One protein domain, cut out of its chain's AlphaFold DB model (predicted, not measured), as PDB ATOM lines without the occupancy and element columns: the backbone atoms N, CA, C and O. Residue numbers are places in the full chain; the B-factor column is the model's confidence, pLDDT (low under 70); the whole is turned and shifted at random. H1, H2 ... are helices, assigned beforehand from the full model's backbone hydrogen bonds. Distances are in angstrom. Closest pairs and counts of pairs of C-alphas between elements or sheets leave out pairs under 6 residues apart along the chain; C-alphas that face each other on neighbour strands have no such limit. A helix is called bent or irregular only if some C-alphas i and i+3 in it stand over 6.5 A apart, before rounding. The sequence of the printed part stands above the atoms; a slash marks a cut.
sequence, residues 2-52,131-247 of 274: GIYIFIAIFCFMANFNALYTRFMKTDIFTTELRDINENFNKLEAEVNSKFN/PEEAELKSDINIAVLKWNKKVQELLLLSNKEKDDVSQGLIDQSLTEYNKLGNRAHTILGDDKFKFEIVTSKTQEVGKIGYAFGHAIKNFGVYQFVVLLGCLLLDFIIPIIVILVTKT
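Overview. This is residues 2 to 52 and 131 to 247 of the 274 residues of an uncharacterized protein of Flavobacterium bomensis (UniProt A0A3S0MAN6). This is a long, loose model of two ends: at one end H2, H3 and H4 run side by side as an up-and-down bundle of three helices, and at the other H1 and the arm H6a cross, with the short H5 packed on H1. A long unnamed link, residues 189 to 207, leads back from the far end of H4 to H5, while residues 2 to 7 and 236 to 247 stick out free. The printed part has 168 residues with six named helices, H1 to H6 in order along the chain, and no named strand; its class is all helix. The radius of gyration of the C-alphas is 21.8 A, and the outline is a rod of 83 by 38 by 22 A.

Along the chain. The longest helix, H4, covers residues 159 to 188, from (178.561, 322.311, 311.104) to (201.409, 321.290, 277.523), 40.6 A. It is irregular, with C-alphas 164 and 167 at 7.1 A, and has a kink of 43 degrees near residue 166. H3 is residues 131 to 156, 38.0 A, and H2 is residues 25 to 50, 37.8 A. H1, residues 2 to 23, begins at (156.044, 352.180, 291.744) and measures 31.2 A. H5 is residues 208 to 217. H6, residues 221 to 247, was assigned as one helix by its hydrogen bonds but is bent, with C-alphas 234 and 237 at 6.6 A; its arms are H6a, residues 221 to 234, and H6b, residues 237 to 247, and C-alpha 247 is at (143.252, 349.403, 316.246).

Arrangement. H4 and H3 form a helical hairpin and touch at a shallow tilt of 14 degrees, opposite ways; their closest C-alphas, Leu 154 and Lys 162, are 6.3 A apart. H4 touches H2 at 20 degrees, a shallow tilt, the same way, closest at the C-alphas of Thr 26 and Asp 163, 5.6 A. H2 touches H3 at 23 degrees, a shallow tilt, opposite ways, closest at the C-alphas of Phe 40 and Val 144, 5.6 A. H1 and H2 meet only through their link. H1 touches H5 with residues 13 to 21 alone, closest at the C-alphas of Asn 17 and Ile 208, 5.4 A. H1 touches H6a at a steep tilt of 44 degrees, opposite ways, closest at the C-alphas of Phe 16 and Cys 230, 5.7 A. H6a and H6b stand at 36 degrees, only just a steep tilt, and H6b touches no helix. Every O i to N i+4 pair is within hydrogen-bond range in H1, H2, H3, H5, H6a and H6b; in H4 it is 24 of 26.

Size, cuts and confidence. The two C-alphas farthest apart, those of Pro 131 and Thr 247, are 82.6 A apart. Residues 53 to 130 are not printed, and C-alphas 52 and 131 are 12.7 A apart across the cut. The link from H4 to H5 is long, with 19 residues. Mean pLDDT of the printed part is 80.7; 18 residues are under 70, among them 202 to 209 and 245 to 247.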
ATOM      1  N   GLY A   2     154.806 352.852 292.187       73.12
ATOM      2  CA  GLY A   2     156.044 352.180 291.744       73.12
ATOM      3  C   GLY A   2     157.264 352.354 292.664       73.12
ATOM      4  O   GLY A   2     157.974 351.389 292.907       73.12
ATOM      5  N   ILE A   3     157.461 353.539 293.258       78.50
ATOM      6  CA  ILE A   3     158.575 353.798 294.194       78.50
ATOM      7  C   ILE A   3     158.462 352.951 295.474       78.50
ATOM      8  O   ILE A   3     159.456 352.413 295.945       78.50
ATOM      9  N   TYR A   4     157.253 352.776 296.013       73.62
ATOM     10  CA  TYR A   4     157.034 351.957 297.211       73.62
ATOM     11  C   TYR A   4     157.278 350.472 296.942       73.62
ATOM     12  O   TYR A   4     157.898 349.798 297.757       73.62
ATOM     13  N   ILE A   5     156.845 349.980 295.776       76.31
ATOM     14  CA  ILE A   5     157.118 348.608 295.334       76.31
ATOM     15  C   ILE A   5     158.626 348.403 295.144       76.31
ATOM     16  O   ILE A   5     159.165 347.404 295.605       76.31
ATOM     17  N   PHE A   6     159.320 349.367 294.538       78.19
ATOM     18  CA  PHE A   6     160.771 349.314 294.364       78.19
ATOM     19  C   PHE A   6     161.519 349.249 295.704       78.19
ATOM     20  O   PHE A   6     162.374 348.385 295.886       78.19
ATOM     21  N   ILE A   7     161.164 350.109 296.665       80.19
ATOM     22  CA  ILE A   7     161.777 350.115 298.002       80.19
ATOM     23  C   ILE A   7     161.487 348.804 298.744       80.19
ATOM     24  O   ILE A   7     162.392 348.245 299.362       80.19
ATOM     25  N   ALA A   8     160.261 348.282 298.655       77.50
ATOM     26  CA  ALA A   8     159.889 347.020 299.290       77.50
ATOM     27  C   ALA A   8     160.656 345.825 298.699       77.50
ATOM     28  O   ALA A   8     161.163 344.992 299.445       77.50
ATOM     29  N   ILE A   9     160.807 345.770 297.372       80.44
ATOM     30  CA  ILE A   9     161.601 344.737 296.695       80.44
ATOM     31  C   ILE A   9     163.079 344.846 297.082       80.44
ATOM     32  O   ILE A   9     163.711 343.831 297.363       80.44
ATOM     33  N   PHE A  10     163.635 346.058 297.135       81.25
ATOM     34  CA  PHE A  10     165.028 346.261 297.533       81.25
ATOM     35  C   PHE A  10     165.279 345.830 298.987       81.25
ATOM     36  O   PHE A  10     166.263 345.147 299.266       81.25
ATOM     37  N   CYS A  11     164.368 346.177 299.901       80.56
ATOM     38  CA  CYS A  11     164.431 345.763 301.302       80.56
ATOM     39  C   CYS A  11     164.366 344.233 301.430       80.56
ATOM     40  O   CYS A  11     165.222 343.636 302.082       80.56
ATOM     41  N   PHE A  12     163.455 343.602 300.683       81.50
ATOM     42  CA  PHE A  12     163.362 342.148 300.597       81.50
ATOM     43  C   PHE A  12     164.638 341.487 300.081       81.50
ATOM     44  O   PHE A  12     165.136 340.534 300.677       81.50
ATOM     45  N   MET A  13     165.221 342.007 299.001       79.94
ATOM     46  CA  MET A  13     166.463 341.468 298.447       79.94
ATOM     47  C   MET A  13     167.633 341.568 299.433       79.94
ATOM     48  O   MET A  13     168.435 340.637 299.525       79.94
ATOM     49  N   ALA A  14     167.726 342.670 300.181       80.75
ATOM     50  CA  ALA A  14     168.765 342.864 301.187       80.75
ATOM     51  C   ALA A  14     168.599 341.898 302.370       80.75
ATOM     52  O   ALA A  14     169.567 341.237 302.764       80.75
ATOM     53  N   ASN A  15     167.377 341.767 302.896       80.44
ATOM     54  CA  ASN A  15     167.092 340.901 304.040       80.44
ATOM     55  C   ASN A  15     167.209 339.420 303.672       80.44
ATOM     56  O   ASN A  15     167.816 338.654 304.425       80.44
ATOM     57  N   PHE A  16     166.750 339.035 302.477       81.44
ATOM     58  CA  PHE A  16     166.971 337.701 301.924       81.44
ATOM     59  C   PHE A  16     168.450 337.371 301.811       81.44
ATOM     60  O   PHE A  16     168.886 336.358 302.344       81.44
ATOM     61  N   ASN A  17     169.248 338.237 301.191       80.44
ATOM     62  CA  ASN A  17     170.680 338.011 301.050       80.44
ATOM     63  C   ASN A  17     171.388 337.840 302.409       80.44
ATOM     64  O   ASN A  17     172.208 336.932 302.560       80.44
ATOM     65  N   ALA A  18     171.046 338.664 303.403       80.06
ATOM     66  CA  ALA A  18     171.637 338.599 304.738       80.06
ATOM     67  C   ALA A  18     171.248 337.319 305.502       80.06
ATOM     68  O   ALA A  18     172.114 336.645 306.065       80.06
ATOM     69  N   LEU A  19     169.959 336.962 305.510       80.75
ATOM     70  CA  LEU A  19     169.465 335.760 306.188       80.75
ATOM     71  C   LEU A  19     169.934 334.489 305.480       80.75
ATOM     72  O   LEU A  19     170.440 333.578 306.132       80.75
ATOM     73  N   TYR A  20     169.831 334.447 304.154       78.88
ATOM     74  CA  TYR A  20     170.251 333.312 303.340       78.88
ATOM     75  C   TYR A  20     171.725 332.994 303.532       78.88
ATOM     76  O   TYR A  20     172.068 331.874 303.892       78.88
ATOM     77  N   THR A  21     172.589 333.994 303.374       78.94
ATOM     78  CA  THR A  21     174.034 333.840 303.571       78.94
ATOM     79  C   THR A  21     174.366 333.309 304.964       78.94
ATOM     80  O   THR A  21     175.243 332.466 305.116       78.94
ATOM     81  N   ARG A  22     173.647 333.776 305.990       79.06
ATOM     82  CA  ARG A  22     173.886 333.372 307.376       79.06
ATOM     83  C   ARG A  22     173.441 331.939 307.664       79.06
ATOM     84  O   ARG A  22     174.155 331.229 308.362       79.06
ATOM     85  N   PHE A  23     172.275 331.530 307.170       80.19
ATOM     86  CA  PHE A  23     171.723 330.198 307.443       80.19
ATOM     87  C   PHE A  23     172.275 329.112 306.522       80.19
ATOM     88  O   PHE A  23     172.389 327.967 306.942       80.19
ATOM     89  N   MET A  24     172.653 329.472 305.296       81.50
ATOM     90  CA  MET A  24     173.162 328.538 304.289       81.50
ATOM     91  C   MET A  24     174.691 328.513 304.220       81.50
ATOM     92  O   MET A  24     175.242 327.923 303.297       81.50
ATOM     93  N   LYS A  25     175.393 329.146 305.169       82.88
ATOM     94  CA  LYS A  25     176.858 329.285 305.157       82.88
ATOM     95  C   LYS A  25     177.577 327.942 304.987       82.88
ATOM     96  O   LYS A  25     178.384 327.797 304.071       82.88
ATOM     97  N   THR A  26     177.230 326.952 305.808       83.81
ATOM     98  CA  THR A  26     177.824 325.607 305.749       83.81
ATOM     99  C   THR A  26     177.568 324.928 304.408       83.81
ATOM    100  O   THR A  26     178.475 324.323 303.836       83.81
ATOM    101  N   ASP A  27     176.353 325.048 303.875       82.31
ATOM    102  CA  ASP A  27     175.980 324.444 302.594       82.31
ATOM    103  C   ASP A  27     176.702 325.111 301.423       82.31
ATOM    104  O   ASP A  27     177.202 324.415 300.540       82.31
ATOM    105  N   ILE A  28     176.810 326.441 301.438       83.38
ATOM    106  CA  ILE A  28     177.560 327.222 300.450       83.38
ATOM    107  C   ILE A  28     179.023 326.760 300.425       83.38
ATOM    108  O   ILE A  28     179.536 326.387 299.371       83.38
ATOM    109  N   PHE A  29     179.674 326.702 301.589       85.44
ATOM    110  CA  PHE A  29     181.064 326.259 301.697       85.44
ATOM    111  C   PHE A  29     181.272 324.813 301.266       85.44
ATOM    112  O   PHE A  29     182.212 324.500 300.535       85.44
ATOM    113  N   THR A  30     180.381 323.923 301.692       85.81
ATOM    114  CA  THR A  30     180.482 322.508 301.346       85.81
ATOM    115  C   THR A  30     180.274 322.295 299.844       85.81
ATOM    116  O   THR A  30     180.943 321.458 299.241       85.81
ATOM    117  N   THR A  31     179.363 323.052 299.230       86.38
ATOM    118  CA  THR A  31     179.124 323.013 297.783       86.38
ATOM    119  C   THR A  31     180.341 323.524 297.021       86.38
ATOM    120  O   THR A  31     180.798 322.855 296.105       86.38
ATOM    121  N   GLU A  32     180.937 324.641 297.442       85.12
ATOM    122  CA  GLU A  32     182.142 325.174 296.798       85.12
ATOM    123  C   GLU A  32     183.336 324.220 296.897       85.12
ATOM    124  O   GLU A  32     184.024 323.988 295.906       85.12
ATOM    125  N   LEU A  33     183.555 323.595 298.053       87.75
ATOM    126  CA  LEU A  33     184.610 322.593 298.204       87.75
ATOM    127  C   LEU A  33     184.386 321.364 297.314       87.75
ATOM    128  O   LEU A  33     185.347 320.815 296.773       87.75
ATOM    129  N   ARG A  34     183.131 320.936 297.128       87.56
ATOM    130  CA  ARG A  34     182.787 319.867 296.178       87.56
ATOM    131  C   ARG A  34     183.042 320.290 294.735       87.56
ATOM    132  O   ARG A  34     183.684 319.531 294.018       87.56
ATOM    133  N   ASP A  35     182.627 321.494 294.347       88.62
ATOM    134  CA  ASP A  35     182.891 322.065 293.019       88.62
ATOM    135  C   ASP A  35     184.401 322.105 292.728       88.62
ATOM    136  O   ASP A  35     184.849 321.679 291.665       88.62
ATOM    137  N   ILE A  36     185.211 322.590 293.677       87.00
ATOM    138  CA  ILE A  36     186.672 322.657 293.526       87.00
ATOM    139  C   ILE A  36     187.259 321.253 293.378       87.00
ATOM    140  O   ILE A  36     188.114 321.018 292.524       87.00
ATOM    141  N   ASN A  37     186.780 320.299 294.169       89.38
ATOM    142  CA  ASN A  37     187.218 318.915 294.075       89.38
ATOM    143  C   ASN A  37     186.845 318.276 292.726       89.38
ATOM    144  O   ASN A  37     187.647 317.565 292.124       89.38
ATOM    145  N   GLU A  38     185.658 318.557 292.192       88.88
ATOM    146  CA  GLU A  38     185.302 318.170 290.824       88.88
ATOM    147  C   GLU A  38     186.222 318.816 289.786       88.88
ATOM    148  O   GLU A  38     186.621 318.146 288.833       88.88
ATOM    149  N   ASN A  39     186.604 320.080 289.972       89.25
ATOM    150  CA  ASN A  39     187.537 320.762 289.079       89.25
ATOM    151  C   ASN A  39     188.919 320.102 289.086       89.25
ATOM    152  O   ASN A  39     189.496 319.928 288.020       89.25
ATOM    153  N   PHE A  40     189.426 319.654 290.240       90.12
ATOM    154  CA  PHE A  40     190.657 318.855 290.300       90.12
ATOM    155  C   PHE A  40     190.547 317.562 289.485       90.12
ATOM    156  O   PHE A  40     191.439 317.257 288.696       90.12
ATOM    157  N   ASN A  41     189.442 316.826 289.628       88.44
ATOM    158  CA  ASN A  41     189.217 315.596 288.862       88.44
ATOM    159  C   ASN A  41     189.103 315.873 287.348       88.44
ATOM    160  O   ASN A  41     189.590 315.088 286.535       88.44
ATOM    161  N   LYS A  42     188.482 316.996 286.961       90.06
ATOM    162  CA  LYS A  42     188.405 317.442 285.560       90.06
ATOM    163  C   LYS A  42     189.779 317.823 285.019       90.06
ATOM    164  O   LYS A  42     190.144 317.336 283.957       90.06
ATOM    165  N   LEU A  43     190.546 318.615 285.768       88.31
ATOM    166  CA  LEU A  43     191.906 319.016 285.410       88.31
ATOM    167  C   LEU A  43     192.786 317.790 285.168       88.31
ATOM    168  O   LEU A  43     193.462 317.707 284.150       88.31
ATOM    169  N   GLU A  44     192.728 316.807 286.062       88.69
ATOM    170  CA  GLU A  44     193.444 315.544 285.904       88.69
ATOM    171  C   GLU A  44     193.032 314.799 284.630       88.69
ATOM    172  O   GLU A  44     193.889 314.363 283.863       88.69
ATOM    173  N   ALA A  45     191.729 314.655 284.382       86.31
ATOM    174  CA  ALA A  45     191.226 313.962 283.201       86.31
ATOM    175  C   ALA A  45     191.620 314.676 281.898       86.31
ATOM    176  O   ALA A  45     192.026 314.022 280.933       86.31
ATOM    177  N   GLU A  46     191.521 316.004 281.871       85.81
ATOM    178  CA  GLU A  46     191.891 316.822 280.721       85.81
ATOM    179  C   GLU A  46     193.389 316.750 280.451       85.81
ATOM    180  O   GLU A  46     193.768 316.417 279.332       85.81
ATOM    181  N   VAL A  47     194.232 316.964 281.464       85.88
ATOM    182  CA  VAL A  47     195.695 316.887 281.337       85.88
ATOM    183  C   VAL A  47     196.127 315.491 280.893       85.88
ATOM    184  O   VAL A  47     196.851 315.362 279.907       85.88
ATOM    185  N   ASN A  48     195.593 314.440 281.524       83.25
ATOM    186  CA  ASN A  48     195.875 313.067 281.118       83.25
ATOM    187  C   ASN A  48     195.482 312.811 279.660       83.25
ATOM    188  O   ASN A  48     196.231 312.186 278.924       83.25
ATOM    189  N   SER A  49     194.355 313.344 279.182       83.19
ATOM    190  CA  SER A  49     193.942 313.148 277.785       83.19
ATOM    191  C   SER A  49     194.902 313.739 276.741       83.19
ATOM    192  O   SER A  49     194.806 313.374 275.568       83.19
ATOM    193  N   LYS A  50     195.798 314.651 277.143       83.50
ATOM    194  CA  LYS A  50     196.764 315.325 276.261       83.50
ATOM    195  C   LYS A  50     198.136 314.660 276.233       83.50
ATOM    196  O   LYS A  50     198.954 315.021 275.389       83.50
ATOM    197  N   PHE A  51     198.378 313.705 277.126       82.69
ATOM    198  CA  PHE A  51     199.638 312.984 277.204       82.69
ATOM    199  C   PHE A  51     199.767 311.895 276.139       82.69
ATOM    200  O   PHE A  51     198.785 311.293 275.699       82.69
ATOM    201  N   ASN A  52     201.014 311.615 275.758       77.69
ATOM    202  CA  ASN A  52     201.348 310.510 274.868       77.69
ATOM    203  C   ASN A  52     201.502 309.210 275.667       77.69
ATOM    204  O   ASN A  52     202.328 309.101 276.578       77.69
ATOM    205  N   PRO A 131     210.176 314.246 281.569       79.62
ATOM    206  CA  PRO A 131     210.294 314.349 283.024       79.62
ATOM    207  C   PRO A 131     209.343 315.391 283.634       79.62
ATOM    208  O   PRO A 131     208.750 315.144 284.681       79.62
ATOM    209  N   GLU A 132     209.140 316.516 282.943       82.25
ATOM    210  CA  GLU A 132     208.261 317.606 283.379       82.25
ATOM    211  C   GLU A 132     206.775 317.218 283.332       82.25
ATOM    212  O   GLU A 132     206.028 317.516 284.266       82.25
ATOM    213  N   GLU A 133     206.337 316.511 282.287       81.81
ATOM    214  CA  GLU A 133     204.963 316.004 282.179       81.81
ATOM    215  C   GLU A 133     204.677 314.893 283.199       81.81
ATOM    216  O   GLU A 133     203.589 314.845 283.773       81.81
ATOM    217  N   ALA A 134     205.653 314.017 283.459       80.62
ATOM    218  CA  ALA A 134     205.533 312.966 284.467       80.62
ATOM    219  C   ALA A 134     205.403 313.556 285.881       80.62
ATOM    220  O   ALA A 134     204.567 313.106 286.670       80.62
ATOM    221  N   GLU A 135     206.188 314.590 286.190       85.50
ATOM    222  CA  GLU A 135     206.099 315.313 287.460       85.50
ATOM    223  C   GLU A 135     204.760 316.050 287.587       85.50
ATOM    224  O   GLU A 135     204.075 315.907 288.597       85.50
ATOM    225  N   LEU A 136     204.321 316.753 286.535       87.12
ATOM    226  CA  LEU A 136     203.012 317.407 286.496       87.12
ATOM    227  C   LEU A 136     201.870 316.416 286.751       87.12
ATOM    228  O   LEU A 136     200.983 316.685 287.561       87.12
ATOM    229  N   LYS A 137     201.892 315.269 286.065       85.94
ATOM    230  CA  LYS A 137     200.899 314.205 286.236       85.94
ATOM    231  C   LYS A 137     200.867 313.714 287.679       85.94
ATOM    232  O   LYS A 137     199.793 313.574 288.260       85.94
ATOM    233  N   SER A 138     202.040 313.464 288.257       85.31
ATOM    234  CA  SER A 138     202.166 313.037 289.647       85.31
ATOM    235  C   SER A 138     201.586 314.075 290.605       85.31
ATOM    236  O   SER A 138     200.762 313.731 291.449       85.31
ATOM    237  N   ASP A 139     201.964 315.342 290.453       86.38
ATOM    238  CA  ASP A 139     201.531 316.422 291.339       86.38
ATOM    239  C   ASP A 139     200.016 316.641 291.280       86.38
ATOM    240  O   ASP A 139     199.373 316.823 292.316       86.38
ATOM    241  N   ILE A 140     199.421 316.561 290.085       89.44
ATOM    242  CA  ILE A 140     197.965 316.625 289.922       89.44
ATOM    243  C   ILE A 140     197.297 315.421 290.594       89.44
ATOM    244  O   ILE A 140     196.342 315.608 291.345       89.44
ATOM    245  N   ASN A 141     197.806 314.200 290.395       86.44
ATOM    246  CA  ASN A 141     197.246 312.997 291.021       86.44
ATOM    247  C   ASN A 141     197.291 313.075 292.555       86.44
ATOM    248  O   ASN A 141     196.308 312.748 293.226       86.44
ATOM    249  N   ILE A 142     198.411 313.538 293.117       87.19
ATOM    250  CA  ILE A 142     198.579 313.740 294.561       87.19
ATOM    251  C   ILE A 142     197.585 314.790 295.061       87.19
ATOM    252  O   ILE A 142     196.885 314.551 296.047       87.19
ATOM    253  N   ALA A 143     197.466 315.924 294.365       89.06
ATOM    254  CA  ALA A 143     196.524 316.977 294.729       89.06
ATOM    255  C   ALA A 143     195.070 316.482 294.688       89.06
ATOM    256  O   ALA A 143     194.322 316.715 295.636       89.06
ATOM    257  N   VAL A 144     194.681 315.736 293.651       88.44
ATOM    258  CA  VAL A 144     193.351 315.120 293.532       88.44
ATOM    259  C   VAL A 144     193.071 314.200 294.719       88.44
ATOM    260  O   VAL A 144     192.017 314.304 295.342       88.44
ATOM    261  N   LEU A 145     193.994 313.304 295.076       86.69
ATOM    262  CA  LEU A 145     193.805 312.385 296.205       86.69
ATOM    263  C   LEU A 145     193.717 313.130 297.542       86.69
ATOM    264  O   LEU A 145     192.805 312.878 298.335       86.69
ATOM    265  N   LYS A 146     194.622 314.085 297.762       88.50
ATOM    266  CA  LYS A 146     194.664 314.946 298.948       88.50
ATOM    267  C   LYS A 146     193.358 315.715 299.127       88.50
ATOM    268  O   LYS A 146     192.794 315.700 300.221       88.50
ATOM    269  N   TRP A 147     192.861 316.376 298.080       89.62
ATOM    270  CA  TRP A 147     191.648 317.189 298.156       89.62
ATOM    271  C   TRP A 147     190.378 316.344 298.224       89.62
ATOM    272  O   TRP A 147     189.513 316.658 299.040       89.62
ATOM    273  N   ASN A 148     190.311 315.209 297.522       87.19
ATOM    274  CA  ASN A 148     189.221 314.243 297.689       87.19
ATOM    275  C   ASN A 148     189.106 313.789 299.154       87.19
ATOM    276  O   ASN A 148     188.016 313.800 299.729       87.19
ATOM    277  N   LYS A 149     190.235 313.434 299.777       86.94
ATOM    278  CA  LYS A 149     190.283 313.003 301.178       86.94
ATOM    279  C   LYS A 149     189.920 314.134 302.137       86.94
ATOM    280  O   LYS A 149     189.053 313.944 302.983       86.94
ATOM    281  N   LYS A 150     190.508 315.325 301.975       86.75
ATOM    282  CA  LYS A 150     190.194 316.495 302.813       86.75
ATOM    283  C   LYS A 150     188.722 316.895 302.735       86.75
ATOM    284  O   LYS A 150     188.134 317.230 303.759       86.75
ATOM    285  N   VAL A 151     188.112 316.850 301.548       87.25
ATOM    286  CA  VAL A 151     186.679 317.132 301.393       87.25
ATOM    287  C   VAL A 151     185.850 316.071 302.109       87.25
ATOM    288  O   VAL A 151     184.941 316.429 302.848       87.25
ATOM    289  N   GLN A 152     186.177 314.783 301.972       85.81
ATOM    290  CA  GLN A 152     185.487 313.721 302.714       85.81
ATOM    291  C   GLN A 152     185.623 313.880 304.233       85.81
ATOM    292  O   GLN A 152     184.625 313.776 304.940       85.81
ATOM    293  N   GLU A 153     186.821 314.185 304.734       86.88
ATOM    294  CA  GLU A 153     187.062 314.453 306.157       86.88
ATOM    295  C   GLU A 153     186.235 315.652 306.641       86.88
ATOM    296  O   GLU A 153     185.579 315.566 307.678       86.88
ATOM    297  N   LEU A 154     186.171 316.731 305.854       86.31
ATOM    298  CA  LEU A 154     185.351 317.899 306.169       86.31
ATOM    299  C   LEU A 154     183.859 317.564 306.236       86.31
ATOM    300  O   LEU A 154     183.159 318.079 307.104       86.31
ATOM    301  N   LEU A 155     183.355 316.678 305.372       82.19
ATOM    302  CA  LEU A 155     181.950 316.260 305.398       82.19
ATOM    303  C   LEU A 155     181.551 315.560 306.704       82.19
ATOM    304  O   LEU A 155     180.380 315.647 307.087       82.19
ATOM    305  N   LEU A 156     182.506 314.932 307.392       86.69
ATOM    306  CA  LEU A 156     182.301 314.226 308.658       86.69
ATOM    307  C   LEU A 156     182.326 315.152 309.887       86.69
ATOM    308  O   LEU A 156     181.895 314.737 310.960       86.69
ATOM    309  N   LEU A 157     182.799 316.395 309.743       86.25
ATOM    310  CA  LEU A 157     182.865 317.370 310.837       86.25
ATOM    311  C   LEU A 157     181.486 317.938 311.210       86.25
ATOM    312  O   LEU A 157     180.529 317.912 310.422       86.25
ATOM    313  N   SER A 158     181.391 318.515 312.413       85.81
ATOM    314  CA  SER A 158     180.205 319.270 312.827       85.81
ATOM    315  C   SER A 158     180.042 320.557 312.005       85.81
ATOM    316  O   SER A 158     181.013 321.098 311.479       85.81
ATOM    317  N   ASN A 159     178.820 321.096 311.900       83.50
ATOM    318  CA  ASN A 159     178.561 322.311 311.104       83.50
ATOM    319  C   ASN A 159     179.382 323.524 311.569       83.50
ATOM    320  O   ASN A 159     179.821 324.321 310.747       83.50
ATOM    321  N   LYS A 160     179.632 323.640 312.879       82.62
ATOM    322  CA  LYS A 160     180.457 324.719 313.430       82.62
ATOM    323  C   LYS A 160     181.912 324.593 312.974       82.62
ATOM    324  O   LYS A 160     182.486 325.560 312.494       82.62
ATOM    325  N   GLU A 161     182.483 323.398 313.088       83.19
ATOM    326  CA  GLU A 161     183.861 323.150 312.659       83.19
ATOM    327  C   GLU A 161     184.004 323.319 311.146       83.19
ATOM    328  O   GLU A 161     184.955 323.954 310.700       83.19
ATOM    329  N   LYS A 162     183.031 322.834 310.358       84.62
ATOM    330  CA  LYS A 162     182.974 323.059 308.907       84.62
ATOM    331  C   LYS A 162     183.101 324.538 308.580       84.62
ATOM    332  O   LYS A 162     183.958 324.897 307.778       84.62
ATOM    333  N   ASP A 163     182.298 325.391 309.203       82.38
ATOM    334  CA  ASP A 163     182.313 326.829 308.932       82.38
ATOM    335  C   ASP A 163     183.648 327.500 309.279       82.38
ATOM    336  O   ASP A 163     184.033 328.451 308.595       82.38
ATOM    337  N   ASP A 164     184.341 327.015 310.312       83.94
ATOM    338  CA  ASP A 164     185.605 327.584 310.785       83.94
ATOM    339  C   ASP A 164     186.785 327.208 309.869       83.94
ATOM    340  O   ASP A 164     187.639 328.051 309.585       83.94
ATOM    341  N   VAL A 165     186.836 325.969 309.361       85.94
ATOM    342  CA  VAL A 165     187.941 325.511 308.492       85.94
ATOM    343  C   VAL A 165     187.688 325.683 306.993       85.94
ATOM    344  O   VAL A 165     188.651 325.744 306.224       85.94
ATOM    345  N   SER A 166     186.430 325.776 306.548       84.75
ATOM    346  CA  SER A 166     186.098 325.740 305.115       84.75
ATOM    347  C   SER A 166     186.737 326.866 304.315       84.75
ATOM    348  O   SER A 166     187.277 326.597 303.248       84.75
ATOM    349  N   GLN A 167     186.726 328.106 304.816       83.62
ATOM    350  CA  GLN A 167     187.280 329.238 304.064       83.62
ATOM    351  C   GLN A 167     188.781 329.053 303.800       83.62
ATOM    352  O   GLN A 167     189.232 329.198 302.667       83.62
ATOM    353  N   GLY A 168     189.544 328.636 304.816       86.25
ATOM    354  CA  GLY A 168     190.972 328.358 304.656       86.25
ATOM    355  C   GLY A 168     191.243 327.204 303.687       86.25
ATOM    356  O   GLY A 168     192.192 327.264 302.908       86.25
ATOM    357  N   LEU A 169     190.399 326.169 303.690       87.31
ATOM    358  CA  LEU A 169     190.508 325.052 302.749       87.31
ATOM    359  C   LEU A 169     190.148 325.456 301.315       87.31
ATOM    360  O   LEU A 169     190.817 325.009 300.385       87.31
ATOM    361  N   ILE A 170     189.146 326.316 301.124       87.94
ATOM    362  CA  ILE A 170     188.785 326.886 299.817       87.94
ATOM    363  C   ILE A 170     189.965 327.685 299.257       87.94
ATOM    364  O   ILE A 170     190.421 327.408 298.150       87.94
ATOM    365  N   ASP A 171     190.532 328.601 300.040       86.81
ATOM    366  CA  ASP A 171     191.645 329.441 299.583       86.81
ATOM    367  C   ASP A 171     192.896 328.603 299.252       86.81
ATOM    368  O   ASP A 171     193.540 328.802 298.216       86.81
ATOM    369  N   GLN A 172     193.220 327.609 300.089       89.50
ATOM    370  CA  GLN A 172     194.329 326.680 299.841       89.50
ATOM    371  C   GLN A 172     194.106 325.830 298.585       89.50
ATOM    372  O   GLN A 172     195.017 325.700 297.765       89.50
ATOM    373  N   SER A 173     192.911 325.254 298.429       88.62
ATOM    374  CA  SER A 173     192.584 324.379 297.300       88.62
ATOM    375  C   SER A 173     192.576 325.133 295.978       88.62
ATOM    376  O   SER A 173     193.158 324.647 295.015       88.62
ATOM    377  N   LEU A 174     192.032 326.350 295.936       89.06
ATOM    378  CA  LEU A 174     192.066 327.200 294.746       89.06
ATOM    379  C   LEU A 174     193.477 327.659 294.393       89.06
ATOM    380  O   LEU A 174     193.840 327.682 293.219       89.06
ATOM    381  N   THR A 175     194.295 327.996 295.390       90.62
ATOM    382  CA  THR A 175     195.696 328.372 295.153       90.62
ATOM    383  C   THR A 175     196.469 327.212 294.524       90.62
ATOM    384  O   THR A 175     197.170 327.397 293.530       90.62
ATOM    385  N   GLU A 176     196.315 326.005 295.071       91.44
ATOM    386  CA  GLU A 176     196.955 324.795 294.548       91.44
ATOM    387  C   GLU A 176     196.403 324.417 293.163       91.44
ATOM    388  O   GLU A 176     197.185 324.136 292.256       91.44
ATOM    389  N   TYR A 177     195.084 324.509 292.967       90.81
ATOM    390  CA  TYR A 177     194.413 324.277 291.686       90.81
ATOM    391  C   TYR A 177     194.943 325.207 290.593       90.81
ATOM    392  O   TYR A 177     195.392 324.746 289.546       90.81
ATOM    393  N   ASN A 178     194.962 326.516 290.852       90.19
ATOM    394  CA  ASN A 178     195.432 327.510 289.890       90.19
ATOM    395  C   ASN A 178     196.926 327.364 289.598       90.19
ATOM    396  O   ASN A 178     197.350 327.537 288.458       90.19
ATOM    397  N   LYS A 179     197.734 327.014 290.607       92.44
ATOM    398  CA  LYS A 179     199.159 326.726 290.417       92.44
ATOM    399  C   LYS A 179     199.360 325.535 289.478       92.44
ATOM    400  O   LYS A 179     200.162 325.627 288.552       92.44
ATOM    401  N   LEU A 180     198.645 324.432 289.708       91.06
ATOM    402  CA  LEU A 180     198.760 323.217 288.898       91.06
ATOM    403  C   LEU A 180     198.200 323.407 287.490       91.06
ATOM    404  O   LEU A 180     198.836 322.987 286.530       91.06
ATOM    405  N   GLY A 181     197.068 324.095 287.351       88.69
ATOM    406  CA  GLY A 181     196.487 324.427 286.055       88.69
ATOM    407  C   GLY A 181     197.378 325.341 285.215       88.69
ATOM    408  O   GLY A 181     197.611 325.058 284.042       88.69
ATOM    409  N   ASN A 182     197.973 326.374 285.822       89.19
ATOM    410  CA  ASN A 182     198.956 327.222 285.141       89.19
ATOM    411  C   ASN A 182     200.207 326.434 284.738       89.19
ATOM    412  O   ASN A 182     200.700 326.596 283.626       89.19
ATOM    413  N   ARG A 183     200.706 325.550 285.609       89.62
ATOM    414  CA  ARG A 183     201.843 324.688 285.272       89.62
ATOM    415  C   ARG A 183     201.502 323.739 284.120       89.62
ATOM    416  O   ARG A 183     202.311 323.589 283.212       89.62
ATOM    417  N   ALA A 184     200.303 323.156 284.119       88.00
ATOM    418  CA  ALA A 184     199.822 322.320 283.024       88.00
ATOM    419  C   ALA A 184     199.748 323.091 281.707       88.00
ATOM    420  O   ALA A 184     200.184 322.587 280.678       88.00
ATOM    421  N   HIS A 185     199.271 324.332 281.751       86.88
ATOM    422  CA  HIS A 185     199.250 325.228 280.603       86.88
ATOM    423  C   HIS A 185     200.651 325.544 280.068       86.88
ATOM    424  O   HIS A 185     200.875 325.465 278.864       86.88
ATOM    425  N   THR A 186     201.616 325.826 280.948       86.50
ATOM    426  CA  THR A 186     203.008 326.081 280.545       86.50
ATOM    427  C   THR A 186     203.680 324.851 279.927       86.50
ATOM    428  O   THR A 186     204.399 324.995 278.946       86.50
ATOM    429  N   ILE A 187     203.450 323.654 280.480       85.00
ATOM    430  CA  ILE A 187     204.106 322.414 280.028       85.00
ATOM    431  C   ILE A 187     203.462 321.866 278.748       85.00
ATOM    432  O   ILE A 187     204.167 321.448 277.833       85.00
ATOM    433  N   LEU A 188     202.128 321.859 278.667       83.38
ATOM    434  CA  LEU A 188     201.409 321.290 277.523       83.38
ATOM    435  C   LEU A 188     201.299 322.250 276.335       83.38
ATOM    436  O   LEU A 188     201.105 321.778 275.216       83.38
ATOM    437  N   GLY A 189     201.413 323.558 276.573       81.25
ATOM    438  CA  GLY A 189     201.286 324.595 275.554       81.25
ATOM    439  C   GLY A 189     199.840 325.010 275.250       81.25
ATOM    440  O   GLY A 189     198.876 324.258 275.440       81.25
ATOM    441  N   ASP A 190     199.709 326.237 274.736       74.62
ATOM    442  CA  ASP A 190     198.456 326.898 274.327       74.62
ATOM    443  C   ASP A 190     197.640 326.120 273.280       74.62
ATOM    444  O   ASP A 190     196.421 326.286 273.156       74.62
ATOM    445  N   ASP A 191     198.322 325.294 272.492       69.19
ATOM    446  CA  ASP A 191     197.766 324.474 271.423       69.19
ATOM    447  C   ASP A 191     197.033 323.237 271.959       69.19
ATOM    448  O   ASP A 191     196.053 322.788 271.358       69.19
ATOM    449  N   LYS A 192     197.458 322.705 273.112       73.44
ATOM    450  CA  LYS A 192     196.889 321.480 273.693       73.44
ATOM    451  C   LYS A 192     195.993 321.736 274.893       73.44
ATOM    452  O   LYS A 192     195.018 320.989 275.061       73.44
ATOM    453  N   PHE A 193     196.300 322.747 275.705       80.75
ATOM    454  CA  PHE A 193     195.617 322.993 276.970       80.75
ATOM    455  C   PHE A 193     195.518 324.489 277.289       80.75
ATOM    456  O   PHE A 193     196.523 325.181 277.417       80.75
ATOM    457  N   LYS A 194     194.289 324.984 277.475       77.25
ATOM    458  CA  LYS A 194     194.017 326.361 277.903       77.25
ATOM    459  C   LYS A 194     193.429 326.340 279.296       77.25
ATOM    460  O   LYS A 194     192.406 325.700 279.516       77.25
ATOM    461  N   PHE A 195     194.083 327.041 280.210       83.75
ATOM    462  CA  PHE A 195     193.660 327.108 281.595       83.75
ATOM    463  C   PHE A 195     193.093 328.485 281.922       83.75
ATOM    464  O   PHE A 195     193.710 329.505 281.622       83.75
ATOM    465  N   GLU A 196     191.938 328.503 282.580       80.62
ATOM    466  CA  GLU A 196     191.351 329.713 283.146       80.62
ATOM    467  C   GLU A 196     191.443 329.659 284.670       80.62
ATOM    468  O   GLU A 196     191.074 328.666 285.302       80.62
ATOM    469  N   ILE A 197     191.946 330.744 285.261       79.75
ATOM    470  CA  ILE A 197     192.090 330.870 286.710       79.75
ATOM    471  C   ILE A 197     190.703 330.881 287.349       79.75
ATOM    472  O   ILE A 197     189.846 331.692 286.998       79.75
ATOM    473  N   VAL A 198     190.510 330.017 288.343       79.25
ATOM    474  CA  VAL A 198     189.268 329.944 289.114       79.25
ATOM    475  C   VAL A 198     189.442 330.714 290.416       79.25
ATOM    476  O   VAL A 198     190.387 330.490 291.173       79.25
ATOM    477  N   THR A 199     188.517 331.626 290.693       77.19
ATOM    478  CA  THR A 199     188.460 332.378 291.949       77.19
ATOM    479  C   THR A 199     187.375 331.831 292.868       77.19
ATOM    480  O   THR A 199     186.451 331.137 292.433       77.19
ATOM    481  N   SER A 200     187.500 332.130 294.161       71.38
ATOM    482  CA  SER A 200     186.529 331.693 295.159       71.38
ATOM    483  C   SER A 200     185.195 332.393 294.941       71.38
ATOM    484  O   SER A 200     185.129 333.622 294.855       71.38
ATOM    485  N   LYS A 201     184.122 331.604 294.895       73.62
ATOM    486  CA  LYS A 201     182.758 332.131 294.827       73.62
ATOM    487  C   LYS A 201     182.289 332.569 296.217       73.62
ATOM    488  O   LYS A 201     181.430 333.445 296.317       73.62
ATOM    489  N   THR A 202     182.887 332.049 297.290       63.25
ATOM    490  CA  THR A 202     182.575 332.464 298.657       63.25
ATOM    491  C   THR A 202     183.075 333.848 299.015       63.25
ATOM    492  O   THR A 202     182.508 334.480 299.901       63.25
ATOM    493  N   GLN A 203     184.032 334.400 298.274       60.44
ATOM    494  CA  GLN A 203     184.378 335.822 298.377       60.44
ATOM    495  C   GLN A 203     183.259 336.743 297.850       60.44
ATOM    496  O   GLN A 203     183.238 337.936 298.150       60.44
ATOM    497  N   GLU A 204     182.297 336.203 297.093       59.12
ATOM    498  CA  GLU A 204     181.106 336.925 296.634       59.12
ATOM    499  C   GLU A 204     179.889 336.741 297.549       59.12
ATOM    500  O   GLU A 204     178.841 337.361 297.327       59.12
ATOM    501  N   VAL A 205     180.015 335.915 298.591       59.38
ATOM    502  CA  VAL A 205     178.966 335.682 299.584       59.38
ATOM    503  C   VAL A 205     178.660 336.991 300.311       59.38
ATOM    504  O   VAL A 205     179.535 337.632 300.885       59.38
ATOM    505  N   GLY A 206     177.395 337.414 300.247       55.31
ATOM    506  CA  GLY A 206     176.947 338.736 300.692       55.31
ATOM    507  C   GLY A 206     176.621 339.708 299.554       55.31
ATOM    508  O   GLY A 206     176.001 340.741 299.815       55.31
ATOM    509  N   LYS A 207     176.927 339.383 298.290       68.88
ATOM    510  CA  LYS A 207     176.338 340.071 297.130       68.88
ATOM    511  C   LYS A 207     174.946 339.500 296.845       68.88
ATOM    512  O   LYS A 207     174.789 338.292 296.682       68.88
ATOM    513  N   ILE A 208     173.957 340.383 296.678       60.72
ATOM    514  CA  ILE A 208     172.546 340.022 296.431       60.72
ATOM    515  C   ILE A 208     172.407 338.993 295.291       60.72
ATOM    516  O   ILE A 208     171.673 338.020 295.426       60.72
ATOM    517  N   GLY A 209     173.155 339.156 294.192       60.81
ATOM    518  CA  GLY A 209     173.093 338.240 293.046       60.81
ATOM    519  C   GLY A 209     173.557 336.808 293.347       60.81
ATOM    520  O   GLY A 209     173.005 335.860 292.789       60.81
ATOM    521  N   TYR A 210     174.515 336.634 294.261       71.81
ATOM    522  CA  TYR A 210     175.042 335.318 294.618       71.81
ATOM    523  C   TYR A 210     174.027 334.509 295.435       71.81
ATOM    524  O   TYR A 210     173.730 333.367 295.086       71.81
ATOM    525  N   ALA A 211     173.432 335.113 296.471       68.25
ATOM    526  CA  ALA A 211     172.445 334.445 297.321       68.25
ATOM    527  C   ALA A 211     171.215 333.986 296.522       68.25
ATOM    528  O   ALA A 211     170.768 332.851 296.674       68.25
ATOM    529  N   PHE A 212     170.706 334.826 295.613       67.00
ATOM    530  CA  PHE A 212     169.607 334.446 294.722       67.00
ATOM    531  C   PHE A 212     170.015 333.362 293.715       67.00
ATOM    532  O   PHE A 212     169.271 332.400 293.525       67.00
ATOM    533  N   GLY A 213     171.197 333.467 293.100       71.19
ATOM    534  CA  GLY A 213     171.692 332.459 292.157       71.19
ATOM    535  C   GLY A 213     171.888 331.085 292.804       71.19
ATOM    536  O   GLY A 213     171.484 330.070 292.235       71.19
ATOM    537  N   HIS A 214     172.449 331.054 294.014       71.56
ATOM    538  CA  HIS A 214     172.612 329.831 294.796       71.56
ATOM    539  C   HIS A 214     171.256 329.269 295.254       71.56
ATOM    540  O   HIS A 214     171.025 328.066 295.156       71.56
ATOM    541  N   ALA A 215     170.321 330.129 295.677       65.88
ATOM    542  CA  ALA A 215     168.977 329.718 296.086       65.88
ATOM    543  C   ALA A 215     168.158 329.104 294.945       65.88
ATOM    544  O   ALA A 215     167.472 328.112 295.167       65.88
ATOM    545  N   ILE A 216     168.234 329.667 293.735       71.62
ATOM    546  CA  ILE A 216     167.495 329.174 292.563       71.62
ATOM    547  C   ILE A 216     168.066 327.840 292.073       71.62
ATOM    548  O   ILE A 216     167.306 326.930 291.753       71.62
ATOM    549  N   LYS A 217     169.397 327.705 292.027       71.25
ATOM    550  CA  LYS A 217     170.049 326.465 291.570       71.25
ATOM    551  C   LYS A 217     169.869 325.308 292.552       71.25
ATOM    552  O   LYS A 217     169.769 324.168 292.121       71.25
ATOM    553  N   ASN A 218     169.788 325.613 293.846       66.81
ATOM    554  CA  ASN A 218     169.668 324.633 294.921       66.81
ATOM    555  C   ASN A 218     168.316 324.749 295.644       66.81
ATOM    556  O   ASN A 218     168.271 324.685 296.869       66.81
ATOM    557  N   PHE A 219     167.215 324.993 294.921       68.31
ATOM    558  CA  PHE A 219     165.916 325.280 295.539       68.31
ATOM    559  C   PHE A 219     165.389 324.069 296.331       68.31
ATOM    560  O   PHE A 219     164.943 323.077 295.760       68.31
ATOM    561  N   GLY A 220     165.449 324.158 297.660       69.44
ATOM    562  CA  GLY A 220     165.033 323.115 298.594       69.44
ATOM    563  C   GLY A 220     164.236 323.669 299.777       69.44
ATOM    564  O   GLY A 220     163.887 324.851 299.833       69.44
ATOM    565  N   VAL A 221     163.934 322.796 300.745       70.88
ATOM    566  CA  VAL A 221     163.086 323.122 301.909       70.88
ATOM    567  C   VAL A 221     163.687 324.253 302.750       70.88
ATOM    568  O   VAL A 221     162.965 325.155 303.168       70.88
ATOM    569  N   TYR A 222     165.005 324.264 302.958       71.56
ATOM    570  CA  TYR A 222     165.673 325.292 303.762       71.56
ATOM    571  C   TYR A 222     165.669 326.663 303.076       71.56
ATOM    572  O   TYR A 222     165.401 327.680 303.713       71.56
ATOM    573  N   GLN A 223     165.869 326.692 301.760       75.00
ATOM    574  CA  GLN A 223     165.809 327.897 300.936       75.00
ATOM    575  C   GLN A 223     164.387 328.480 300.936       75.00
ATOM    576  O   GLN A 223     164.221 329.695 301.049       75.00
ATOM    577  N   PHE A 224     163.364 327.619 300.896       75.00
ATOM    578  CA  PHE A 224     161.964 328.017 301.043       75.00
ATOM    579  C   PHE A 224     161.662 328.601 302.429       75.00
ATOM    580  O   PHE A 224     161.013 329.639 302.523       75.00
ATOM    581  N   VAL A 225     162.166 327.988 303.507       76.38
ATOM    582  CA  VAL A 225     161.993 328.499 304.879       76.38
ATOM    583  C   VAL A 225     162.655 329.867 305.054       76.38
ATOM    584  O   VAL A 225     162.045 330.769 305.626       76.38
ATOM    585  N   VAL A 226     163.866 330.059 304.520       78.44
ATOM    586  CA  VAL A 226     164.538 331.369 304.531       78.44
ATOM    587  C   VAL A 226     163.721 332.403 303.753       78.44
ATOM    588  O   VAL A 226     163.515 333.511 304.247       78.44
ATOM    589  N   LEU A 227     163.200 332.047 302.575       80.50
ATOM    590  CA  LEU A 227     162.352 332.925 301.762       80.50
ATOM    591  C   LEU A 227     161.069 333.320 302.507       80.50
ATOM    592  O   LEU A 227     160.726 334.502 302.555       80.50
ATOM    593  N   LEU A 228     160.398 332.355 303.145       79.88
ATOM    594  CA  LEU A 228     159.202 332.583 303.956       79.88
ATOM    595  C   LEU A 228     159.499 333.488 305.163       79.88
ATOM    596  O   LEU A 228     158.716 334.386 305.468       79.88
ATOM    597  N   GLY A 229     160.649 333.291 305.815       78.94
ATOM    598  CA  GLY A 229     161.121 334.133 306.915       78.94
ATOM    599  C   GLY A 229     161.365 335.584 306.493       78.94
ATOM    600  O   GLY A 229     160.989 336.504 307.220       78.94
ATOM    601  N   CYS A 230     161.917 335.805 305.298       82.31
ATOM    602  CA  CYS A 230     162.100 337.150 304.744       82.31
ATOM    603  C   CYS A 230     160.757 337.796 304.389       82.31
ATOM    604  O   CYS A 230     160.507 338.944 304.741       82.31
ATOM    605  N   LEU A 231     159.837 337.037 303.784       80.88
ATOM    606  CA  LEU A 231     158.493 337.523 303.461       80.88
ATOM    607  C   LEU A 231     157.721 337.930 304.731       80.88
ATOM    608  O   LEU A 231     157.066 338.975 304.764       80.88
ATOM    609  N   LEU A 232     157.851 337.140 305.802       81.88
ATOM    610  CA  LEU A 232     157.286 337.461 307.111       81.88
ATOM    611  C   LEU A 232     157.842 338.778 307.670       81.88
ATOM    612  O   LEU A 232     157.059 339.633 308.087       81.88
ATOM    613  N   LEU A 233     159.165 338.951 307.657       82.62
ATOM    614  CA  LEU A 233     159.831 340.151 308.172       82.62
ATOM    615  C   LEU A 233     159.489 341.416 307.379       82.62
ATOM    616  O   LEU A 233     159.208 342.448 307.987       82.62
ATOM    617  N   ASP A 234     159.469 341.333 306.051       81.25
ATOM    618  CA  ASP A 234     159.390 342.517 305.189       81.25
ATOM    619  C   ASP A 234     157.966 342.971 304.896       81.25
ATOM    620  O   ASP A 234     157.716 344.160 304.702       81.25
ATOM    621  N   PHE A 235     157.016 342.036 304.877       80.62
ATOM    622  CA  PHE A 235     155.640 342.330 304.489       80.62
ATOM    623  C   PHE A 235     154.661 342.084 305.631       80.62
ATOM    624  O   PHE A 235     153.823 342.938 305.912       80.62
ATOM    625  N   ILE A 236     154.761 340.953 306.329       78.94
ATOM    626  CA  ILE A 236     153.733 340.552 307.299       78.94
ATOM    627  C   ILE A 236     153.872 341.329 308.617       78.94
ATOM    628  O   ILE A 236     152.875 341.847 309.119       78.94
ATOM    629  N   ILE A 237     155.085 341.484 309.157       79.25
ATOM    630  CA  ILE A 237     155.309 342.218 310.416       79.25
ATOM    631  C   ILE A 237     154.914 343.703 310.301       79.25
ATOM    632  O   ILE A 237     154.155 344.164 311.158       79.25
ATOM    633  N   PRO A 238     155.323 344.463 309.265       78.88
ATOM    634  CA  PRO A 238     154.890 345.851 309.105       78.88
ATOM    635  C   PRO A 238     153.371 345.990 308.963       78.88
ATOM    636  O   PRO A 238     152.787 346.906 309.543       78.88
ATOM    637  N   ILE A 239     152.712 345.060 308.257       79.44
ATOM    638  CA  ILE A 239     151.246 345.031 308.145       79.44
ATOM    639  C   ILE A 239     150.604 344.813 309.517       79.44
ATOM    640  O   ILE A 239     149.695 345.560 309.874       79.44
ATOM    641  N   ILE A 240     151.087 343.850 310.311       77.38
ATOM    642  CA  ILE A 240     150.581 343.595 311.669       77.38
ATOM    643  C   ILE A 240     150.778 344.826 312.559       77.38
ATOM    644  O   ILE A 240     149.843 345.226 313.249       77.38
ATOM    645  N   VAL A 241     151.952 345.466 312.528       77.25
ATOM    646  CA  VAL A 241     152.228 346.681 313.315       77.25
ATOM    647  C   VAL A 241     151.279 347.812 312.924       77.25
ATOM    648  O   VAL A 241     150.705 348.454 313.805       77.25
ATOM    649  N   ILE A 242     151.053 348.036 311.628       77.44
ATOM    650  CA  ILE A 242     150.100 349.044 311.149       77.44
ATOM    651  C   ILE A 242     148.674 348.696 311.585       77.44
ATOM    652  O   ILE A 242     147.944 349.589 312.012       77.44
ATOM    653  N   LEU A 243     148.275 347.424 311.505       75.19
ATOM    654  CA  LEU A 243     146.939 346.974 311.885       75.19
ATOM    655  C   LEU A 243     146.710 347.164 313.391       75.19
ATOM    656  O   LEU A 243     145.760 347.829 313.778       75.19
ATOM    657  N   VAL A 244     147.625 346.677 314.235       74.88
ATOM    658  CA  VAL A 244     147.560 346.802 315.701       74.88
ATOM    659  C   VAL A 244     147.609 348.263 316.147       74.88
ATOM    660  O   VAL A 244     146.880 348.657 317.060       74.88
ATOM    661  N   THR A 245     148.435 349.091 315.503       67.00
ATOM    662  CA  THR A 245     148.525 350.522 315.828       67.00
ATOM    663  C   THR A 245     147.259 351.265 315.402       67.00
ATOM    664  O   THR A 245     146.748 352.067 316.176       67.00
ATOM    665  N   LYS A 246     146.682 350.948 314.233       59.44
ATOM    666  CA  LYS A 246     145.377 351.490 313.815       59.44
ATOM    667  C   LYS A 246     144.251 351.088 314.764       59.44
ATOM    668  O   LYS A 246     143.408 351.926 315.060       59.44
ATOM    669  N   THR A 247     144.254 349.858 315.273       54.94
ATOM    670  CA  THR A 247     143.252 349.403 316.246       54.94
ATOM    671  C   THR A 247     143.385 350.142 317.582       54.94
ATOM    672  O   THR A 247     142.374 350.498 318.174       54.94
TER     673      THR A 247